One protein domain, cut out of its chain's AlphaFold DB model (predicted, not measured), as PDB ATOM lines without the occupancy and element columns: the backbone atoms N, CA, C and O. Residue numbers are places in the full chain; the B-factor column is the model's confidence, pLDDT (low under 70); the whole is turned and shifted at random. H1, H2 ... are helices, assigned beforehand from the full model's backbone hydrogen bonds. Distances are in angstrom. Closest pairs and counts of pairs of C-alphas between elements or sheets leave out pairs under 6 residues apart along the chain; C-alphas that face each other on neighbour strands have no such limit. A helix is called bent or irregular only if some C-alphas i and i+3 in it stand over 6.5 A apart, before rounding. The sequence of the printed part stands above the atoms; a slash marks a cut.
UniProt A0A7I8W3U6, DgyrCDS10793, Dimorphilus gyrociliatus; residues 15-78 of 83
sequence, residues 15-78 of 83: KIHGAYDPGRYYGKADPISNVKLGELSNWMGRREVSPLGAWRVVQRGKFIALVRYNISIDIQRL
ATOM      1  N   LYS A  15     140.197 106.489 180.240       72.88
ATOM      2  CA  LYS A  15     140.098 107.616 181.185       72.88
ATOM      3  C   LYS A  15     140.997 108.798 180.811       72.88
ATOM      4  O   LYS A  15     140.676 109.925 181.159       72.88
ATOM      5  N   ILE A  16     142.123 108.537 180.146       77.31
ATOM      6  CA  ILE A  16     143.124 109.561 179.796       77.31
ATOM      7  C   ILE A  16     142.927 110.034 178.352       77.31
ATOM      8  O   ILE A  16     143.094 111.211 178.052       77.31
ATOM      9  N   HIS A  17     142.585 109.113 177.450       76.44
ATOM     10  CA  HIS A  17     142.624 109.350 176.009       76.44
ATOM     11  C   HIS A  17     141.263 109.654 175.369       76.44
ATOM     12  O   HIS A  17     141.239 110.018 174.194       76.44
ATOM     13  N   GLY A  18     140.156 109.550 176.111       79.75
ATOM     14  CA  GLY A  18     138.813 109.736 175.558       79.75
ATOM     15  C   GLY A  18     138.426 108.600 174.610       79.75
ATOM     16  O   GLY A  18     138.883 107.478 174.794       79.75
ATOM     17  N   ALA A  19     137.577 108.875 173.613       78.62
ATOM     18  CA  ALA A  19     137.183 107.886 172.608       78.62
ATOM     19  C   ALA A  19     138.399 107.356 171.824       78.62
ATOM     20  O   ALA A  19     139.335 108.099 171.519       78.62
ATOM     21  N   TYR A  20     138.380 106.066 171.491       74.56
ATOM     22  CA  TYR A  20     139.495 105.425 170.803       74.56
ATOM     23  C   TYR A  20     139.612 105.921 169.360       74.56
ATOM     24  O   TYR A  20     138.714 105.704 168.547       74.56
ATOM     25  N   ASP A  21     140.746 106.538 169.043       76.00
ATOM     26  CA  ASP A  21     141.131 106.925 167.692       76.00
ATOM     27  C   ASP A  21     142.114 105.879 167.134       76.00
ATOM     28  O   ASP A  21     143.283 105.839 167.540       76.00
ATOM     29  N   PRO A  22     141.681 105.020 166.195       73.88
ATOM     30  CA  PRO A  22     142.539 103.992 165.621       73.88
ATOM     31  C   PRO A  22     143.673 104.560 164.756       73.88
ATOM     32  O   PRO A  22     144.613 103.820 164.474       73.88
ATOM     33  N   GLY A  23     143.635 105.839 164.360       70.62
ATOM     34  CA  GLY A  23     144.728 106.526 163.667       70.62
ATOM     35  C   GLY A  23     145.867 106.953 164.593       70.62
ATOM     36  O   GLY A  23     146.999 107.143 164.141       70.62
ATOM     37  N   ARG A  24     145.613 107.059 165.901       76.00
ATOM     38  CA  ARG A  24     146.599 107.528 166.875       76.00
ATOM     39  C   ARG A  24     147.453 106.381 167.413       76.00
ATOM     40  O   ARG A  24     146.987 105.268 167.668       76.00
ATOM     41  N   TYR A  25     148.744 106.655 167.597       77.88
ATOM     42  CA  TYR A  25     149.638 105.773 168.342       77.88
ATOM     43  C   TYR A  25     149.641 106.184 169.815       77.88
ATOM     44  O   TYR A  25     150.017 107.309 170.140       77.88
ATOM     45  N   TYR A  26     149.208 105.278 170.691       74.81
ATOM     46  CA  TYR A  26     149.091 105.522 172.137       74.81
ATOM     47  C   TYR A  26     150.319 105.059 172.942       74.81
ATOM     48  O   TYR A  26     150.334 105.167 174.163       74.81
ATOM     49  N   GLY A  27     151.342 104.517 172.277       76.06
ATOM     50  CA  GLY A  27     152.590 104.094 172.914       76.06
ATOM     51  C   GLY A  27     153.624 105.216 173.045       76.06
ATOM     52  O   GLY A  27     153.348 106.391 172.797       76.06
ATOM     53  N   LYS A  28     154.857 104.838 173.399       75.81
ATOM     54  CA  LYS A  28     155.986 105.768 173.522       75.81
ATOM     55  C   LYS A  28     156.301 106.431 172.176       75.81
ATOM     56  O   LYS A  28     156.656 105.762 171.207       75.81
ATOM     57  N   ALA A  29     156.193 107.755 172.120       72.19
ATOM     58  CA  ALA A  29     156.560 108.520 170.938       72.19
ATOM     59  C   ALA A  29     158.092 108.638 170.828       72.19
ATOM     60  O   ALA A  29     158.699 109.463 171.502       72.19
ATOM     61  N   ASP A  30     158.710 107.835 169.957       74.38
ATOM     62  CA  ASP A  30     160.115 107.971 169.538       74.38
ATOM     63  C   ASP A  30     160.174 108.464 168.069       74.38
ATOM     64  O   ASP A  30     160.334 107.660 167.133       74.38
ATOM     65  N   PRO A  31     159.967 109.777 167.821       78.62
ATOM     66  CA  PRO A  31     159.930 110.336 166.473       78.62
ATOM     67  C   PRO A  31     161.317 110.328 165.828       78.62
ATOM     68  O   PRO A  31     162.328 110.572 166.484       78.62
ATOM     69  N   ILE A  32     161.360 110.093 164.513       80.31
ATOM     70  CA  ILE A  32     162.616 110.096 163.748       80.31
ATOM     71  C   ILE A  32     163.295 111.477 163.750       80.31
ATOM     72  O   ILE A  32     164.509 111.561 163.628       80.31
ATOM     73  N   SER A  33     162.525 112.554 163.948       81.94
ATOM     74  CA  SER A  33     163.007 113.943 163.967       81.94
ATOM     75  C   SER A  33     163.987 114.246 165.100       81.94
ATOM     76  O   SER A  33     164.765 115.186 164.988       81.94
ATOM     77  N   ASN A  34     163.952 113.468 166.184       80.44
ATOM     78  CA  ASN A  34     164.800 113.692 167.357       80.44
ATOM     79  C   ASN A  34     166.091 112.860 167.323       80.44
ATOM     80  O   ASN A  34     166.885 112.927 168.258       80.44
ATOM     81  N   VAL A  35     166.298 112.052 166.278       79.94
ATOM     82  CA  VAL A  35     167.413 111.104 166.187       79.94
ATOM     83  C   VAL A  35     168.481 111.649 165.250       79.94
ATOM     84  O   VAL A  35     168.191 112.094 164.141       79.94
ATOM     85  N   LYS A  36     169.741 111.589 165.683       83.06
ATOM     86  CA  LYS A  36     170.892 111.940 164.841       83.06
ATOM     87  C   LYS A  36     171.085 110.878 163.755       83.06
ATOM     88  O   LYS A  36     170.869 109.697 164.004       83.06
ATOM     89  N   LEU A  37     171.579 111.261 162.576       80.31
ATOM     90  CA  LEU A  37     171.781 110.329 161.450       80.31
ATOM     91  C   LEU A  37     172.668 109.116 161.802       80.31
ATOM     92  O   LEU A  37     172.430 108.023 161.300       80.31
ATOM     93  N   GLY A  38     173.638 109.275 162.709       82.75
ATOM     94  CA  GLY A  38     174.473 108.168 163.201       82.75
ATOM     95  C   GLY A  38     173.762 107.197 164.157       82.75
ATOM     96  O   GLY A  38     174.226 106.081 164.357       82.75
ATOM     97  N   GLU A  39     172.620 107.586 164.724       82.75
ATOM     98  CA  GLU A  39     171.818 106.773 165.647       82.75
ATOM     99  C   GLU A  39     170.583 106.159 164.968       82.75
ATOM    100  O   GLU A  39     169.774 105.499 165.627       82.75
ATOM    101  N   LEU A  40     170.424 106.350 163.651       83.81
ATOM    102  CA  LEU A  40     169.245 105.906 162.905       83.81
ATOM    103  C   LEU A  40     169.077 104.380 162.936       83.81
ATOM    104  O   LEU A  40     167.960 103.883 163.082       83.81
ATOM    105  N   SER A  41     170.183 103.634 162.849       80.88
ATOM    106  CA  SER A  41     170.189 102.167 162.930       80.88
ATOM    107  C   SER A  41     169.720 101.680 164.303       80.88
ATOM    108  O   SER A  41     168.853 100.813 164.400       80.88
ATOM    109  N   ASN A  42     170.223 102.300 165.371       83.56
ATOM    110  CA  ASN A  42     169.815 102.002 166.739       83.56
ATOM    111  C   ASN A  42     168.347 102.394 166.988       83.56
ATOM    112  O   ASN A  42     167.606 101.677 167.652       83.56
ATOM    113  N   TRP A  43     167.886 103.509 166.421       84.44
ATOM    114  CA  TRP A  43     166.475 103.894 166.477       84.44
ATOM    115  C   TRP A  43     165.562 102.900 165.762       84.44
ATOM    116  O   TRP A  43     164.503 102.566 166.293       84.44
ATOM    117  N   MET A  44     165.981 102.379 164.606       80.62
ATOM    118  CA  MET A  44     165.227 101.347 163.899       80.62
ATOM    119  C   MET A  44     165.151 100.052 164.722       80.62
ATOM    120  O   MET A  44     164.087  99.446 164.799       80.62
ATOM    121  N   GLY A  45     166.231  99.683 165.420       81.62
ATOM    122  CA  GLY A  45     166.261  98.526 166.324       81.62
ATOM    123  C   GLY A  45     165.320  98.629 167.534       81.62
ATOM    124  O   GLY A  45     164.914  97.608 168.077       81.62
ATOM    125  N   ARG A  46     164.920  99.842 167.940       78.69
ATOM    126  CA  ARG A  46     163.921 100.051 169.007       78.69
ATOM    127  C   ARG A  46     162.474  99.880 168.534       78.69
ATOM    128  O   ARG A  46     161.566  99.888 169.364       78.69
ATOM    129  N   ARG A  47     162.229  99.773 167.223       75.25
ATOM    130  CA  ARG A  47     160.880  99.607 166.666       75.25
ATOM    131  C   ARG A  47     160.488  98.136 166.620       75.25
ATOM    132  O   ARG A  47     161.309  97.258 166.387       75.25
ATOM    133  N   GLU A  48     159.197  97.873 166.793       74.19
ATOM    134  CA  GLU A  48     158.640  96.537 166.593       74.19
ATOM    135  C   GLU A  48     158.627  96.213 165.086       74.19
ATOM    136  O   GLU A  48     157.725  96.633 164.362       74.19
ATOM    137  N   VAL A  49     159.635  95.475 164.606       72.38
ATOM    138  CA  VAL A  49     159.757  95.036 163.195       72.38
ATOM    139  C   VAL A  49     158.959  93.745 162.927       72.38
ATOM    140  O   VAL A  49     159.214  93.015 161.973       72.38
ATOM    141  N   SER A  50     157.983  93.422 163.781       78.50
ATOM    142  CA  SER A  50     157.128  92.251 163.585       78.50
ATOM    143  C   SER A  50     156.207  92.460 162.364       78.50
ATOM    144  O   SER A  50     155.786  93.593 162.095       78.50
ATOM    145  N   PRO A  51     155.819  91.394 161.635       75.25
ATOM    146  CA  PRO A  51     154.836  91.499 160.550       75.25
ATOM    147  C   PRO A  51     153.514  92.144 161.005       75.25
ATOM    148  O   PRO A  51     152.892  92.912 160.272       75.25
ATOM    149  N   LEU A  52     153.117  91.892 162.257       77.56
ATOM    150  CA  LEU A  52     151.939  92.492 162.881       77.56
ATOM    151  C   LEU A  52     152.132  93.994 163.156       77.56
ATOM    152  O   LEU A  52     151.206  94.783 162.973       77.56
ATOM    153  N   GLY A  53     153.334  94.408 163.562       74.44
ATOM    154  CA  GLY A  53     153.716  95.806 163.746       74.44
ATOM    155  C   GLY A  53     153.624  96.599 162.442       74.44
ATOM    156  O   GLY A  53     153.007  97.667 162.415       74.44
ATOM    157  N   ALA A  54     154.136  96.034 161.343       78.81
ATOM    158  CA  ALA A  54     154.015  96.622 160.010       78.81
ATOM    159  C   ALA A  54     152.543  96.767 159.584       78.81
ATOM    160  O   ALA A  54     152.114  97.851 159.178       78.81
ATOM    161  N   TRP A  55     151.737  95.717 159.772       78.00
ATOM    162  CA  TRP A  55     150.299  95.752 159.494       78.00
ATOM    163  C   TRP A  55     149.572  96.847 160.287       78.00
ATOM    164  O   TRP A  55     148.789  97.613 159.724       78.00
ATOM    165  N   ARG A  56     149.875  96.994 161.582       78.31
ATOM    166  CA  ARG A  56     149.301  98.041 162.444       78.31
ATOM    167  C   ARG A  56     149.640  99.454 161.956       78.31
ATOM    168  O   ARG A  56     148.809 100.348 162.087       78.31
ATOM    169  N   VAL A  57     150.832  99.680 161.398       79.31
ATOM    170  CA  VAL A  57     151.210 100.984 160.814       79.31
ATOM    171  C   VAL A  57     150.416 101.268 159.539       79.31
ATOM    172  O   VAL A  57     149.875 102.364 159.397       79.31
ATOM    173  N   VAL A  58     150.276 100.279 158.654       81.19
ATOM    174  CA  VAL A  58     149.490 100.419 157.416       81.19
ATOM    175  C   VAL A  58     148.015 100.690 157.720       81.19
ATOM    176  O   VAL A  58     147.426 101.594 157.130       81.19
ATOM    177  N   GLN A  59     147.425  99.977 158.683       77.50
ATOM    178  CA  GLN A  59     146.031 100.185 159.099       77.50
ATOM    179  C   GLN A  59     145.787 101.599 159.645       77.50
ATOM    180  O   GLN A  59     144.797 102.234 159.280       77.50
ATOM    181  N   ARG A  60     146.716 102.133 160.452       78.12
ATOM    182  CA  ARG A  60     146.657 103.525 160.938       78.12
ATOM    183  C   ARG A  60     146.728 104.527 159.792       78.12
ATOM    184  O   ARG A  60     145.907 105.433 159.725       78.12
ATOM    185  N   GLY A  61     147.678 104.343 158.872       81.06
ATOM    186  CA  GLY A  61     147.827 105.206 157.698       81.06
ATOM    187  C   GLY A  61     146.573 105.210 156.824       81.06
ATOM    188  O   GLY A  61     146.100 106.275 156.432       81.06
ATOM    189  N   LYS A  62     145.980 104.030 156.601       79.12
ATOM    190  CA  LYS A  62     144.698 103.878 155.905       79.12
ATOM    191  C   LYS A  62     143.581 104.630 156.626       79.12
ATOM    192  O   LYS A  62     142.865 105.378 155.974       79.12
ATOM    193  N   PHE A  63     143.435 104.471 157.942       73.25
ATOM    194  CA  PHE A  63     142.396 105.167 158.708       73.25
ATOM    195  C   PHE A  63     142.540 106.692 158.621       73.25
ATOM    196  O   PHE A  63     141.576 107.379 158.296       73.25
ATOM    197  N   ILE A  64     143.755 107.216 158.818       77.69
ATOM    198  CA  ILE A  64     144.036 108.655 158.701       77.69
ATOM    199  C   ILE A  64     143.706 109.160 157.292       77.69
ATOM    200  O   ILE A  64     143.096 110.218 157.152       77.69
ATOM    201  N   ALA A  65     144.082 108.417 156.248       76.44
ATOM    202  CA  ALA A  65     143.777 108.784 154.870       76.44
ATOM    203  C   ALA A  65     142.264 108.777 154.599       76.44
ATOM    204  O   ALA A  65     141.745 109.743 154.052       76.44
ATOM    205  N   LEU A  66     141.544 107.738 155.025       73.88
ATOM    206  CA  LEU A  66     140.093 107.637 154.839       73.88
ATOM    207  C   LEU A  66     139.347 108.792 155.512       73.88
ATOM    208  O   LEU A  66     138.506 109.423 154.878       73.88
ATOM    209  N   VAL A  67     139.712 109.110 156.759       72.38
ATOM    210  CA  VAL A  67     139.150 110.251 157.494       72.38
ATOM    211  C   VAL A  67     139.507 111.572 156.805       72.38
ATOM    212  O   VAL A  67     138.654 112.441 156.663       72.38
ATOM    213  N   ARG A  68     140.747 111.728 156.325       68.50
ATOM    214  CA  ARG A  68     141.211 112.960 155.664       68.50
ATOM    215  C   ARG A  68     140.556 113.206 154.307       68.50
ATOM    216  O   ARG A  68     140.315 114.358 153.961       68.50
ATOM    217  N   TYR A  69     140.303 112.152 153.539       74.25
ATOM    218  CA  TYR A  69     139.673 112.251 152.224       74.25
ATOM    219  C   TYR A  69     138.145 112.138 152.284       74.25
ATOM    220  O   TYR A  69     137.508 112.186 151.238       74.25
ATOM    221  N   ASN A  70     137.557 112.005 153.482       63.50
ATOM    222  CA  ASN A  70     136.125 111.774 153.691       63.50
ATOM    223  C   ASN A  70     135.563 110.675 152.767       63.50
ATOM    224  O   ASN A  70     134.436 110.752 152.281       63.50
ATOM    225  N   ILE A  71     136.386 109.657 152.496       61.00
ATOM    226  CA  ILE A  71     135.987 108.467 151.753       61.00
ATOM    227  C   ILE A  71     135.416 107.544 152.815       61.00
ATOM    228  O   ILE A  71     136.110 106.689 153.373       61.00
ATOM    229  N   SER A  72     134.160 107.798 153.168       56.41
ATOM    230  CA  SER A  72     133.351 106.853 153.917       56.41
ATOM    231  C   SER A  72     133.512 105.505 153.227       56.41
ATOM    232  O   SER A  72     133.253 105.370 152.032       56.41
ATOM    233  N   ILE A  73     133.990 104.495 153.955       52.28
ATOM    234  CA  ILE A  73     133.705 103.123 153.553       52.28
ATOM    235  C   ILE A  73     132.185 103.065 153.653       52.28
ATOM    236  O   ILE A  73     131.657 102.957 154.757       52.28
ATOM    237  N   ASP A  74     131.494 103.274 152.535       50.75
ATOM    238  CA  ASP A  74     130.051 103.127 152.434       50.75
ATOM    239  C   ASP A  74     129.731 101.661 152.722       50.75
ATOM    240  O   ASP A  74     129.549 100.842 151.825       50.75
ATOM    241  N   ILE A  75     129.661 101.311 154.005       48.53
ATOM    242  CA  ILE A  75     129.090 100.050 154.474       48.53
ATOM    243  C   ILE A  75     127.614  99.987 154.036       48.53
ATOM    244  O   ILE A  75     127.081  98.902 153.843       48.53
ATOM    245  N   GLN A  76     126.987 101.139 153.746       47.22
ATOM    246  CA  GLN A  76     125.670 101.225 153.110       47.22
ATOM    247  C   GLN A  76     125.614 100.648 151.684       47.22
ATOM    248  O   GLN A  76     124.530 100.305 151.230       47.22
ATOM    249  N   ARG A  77     126.745 100.480 150.981       49.88
ATOM    250  CA  ARG A  77     126.787  99.873 149.635       49.88
ATOM    251  C   ARG A  77     126.973  98.350 149.651       49.88
ATOM    252  O   ARG A  77     126.920  97.721 148.601       49.88
ATOM    253  N   LEU A  78     127.216  97.770 150.828       49.09
ATOM    254  CA  LEU A  78     127.299  96.322 151.050       49.09
ATOM    255  C   LEU A  78     126.040  95.757 151.718       49.09
ATOM    256  O   LEU A  78     126.027  94.578 152.072       49.09
TER     257      LEU A  78
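This is residues 15 to 78 of the 83 residues of the protein "DgyrCDS10793" of Dimorphilus gyrociliatus (UniProt A0A7I8W3U6). Three helices that do not pack on one another are strung out as an open zigzag, with irregular H1 near one end, long H2 next and tiny H3 at the other end. Before them a long stretch with no named element, residues 15 to 36, leads to H1, its C-alphas 5 to 22 A from the mean of all C-alphas, while residues 68 to 78, of which 75 to 78 belong to H3, stick out beyond the body. The printed part has 64 residues with three named helices, H1, H2 and H3 in chain order, and no named strand; the class is all helix, although under half of the residues, 31 of 64, are in named elements. The whole is only just loose, close to extended, with a radius of gyration of the C-alphas of 15.6 A, and elongated, spanning 50 by 29 by 21 A.

After residues 15 to 36 comes H1, residues 37 to 45, which touches no helix. A tight link of 5 residues joins it to H2, residues 51 to 68, yet H1 and H2 are apart. A short link of 6 residues joins H2 to H3, residues 75 to 78, and these two are apart as well. H1 and H3 are also apart. Every O i to N i+4 pair of H2 is within hydrogen-bond range, against 3 of 5 in H1; H3 is too short for such a pair.

H1 runs from C-alpha 37 at (171.781, 110.329, 161.450) over 13.9 A and is irregular, with C-alphas 38 and 41 7.4 A apart. H2 begins at C-alpha 51, (154.836, 91.499, 160.550), and measures 25.9 A. H3 ends at C-alpha 78, (127.299, 96.322, 151.050).

The C-alphas farthest apart, those of Gly 38 and Gln 76, are 50.3 A apart. Residues 48 to 55, of which 51 to 55 belong to H2, stand free, as do residues 68 to 78. The printed part has no cut, and no link between named helices is long. The mean pLDDT of the printed part is 74.1; residues 68 and 70 to 78 are under 70.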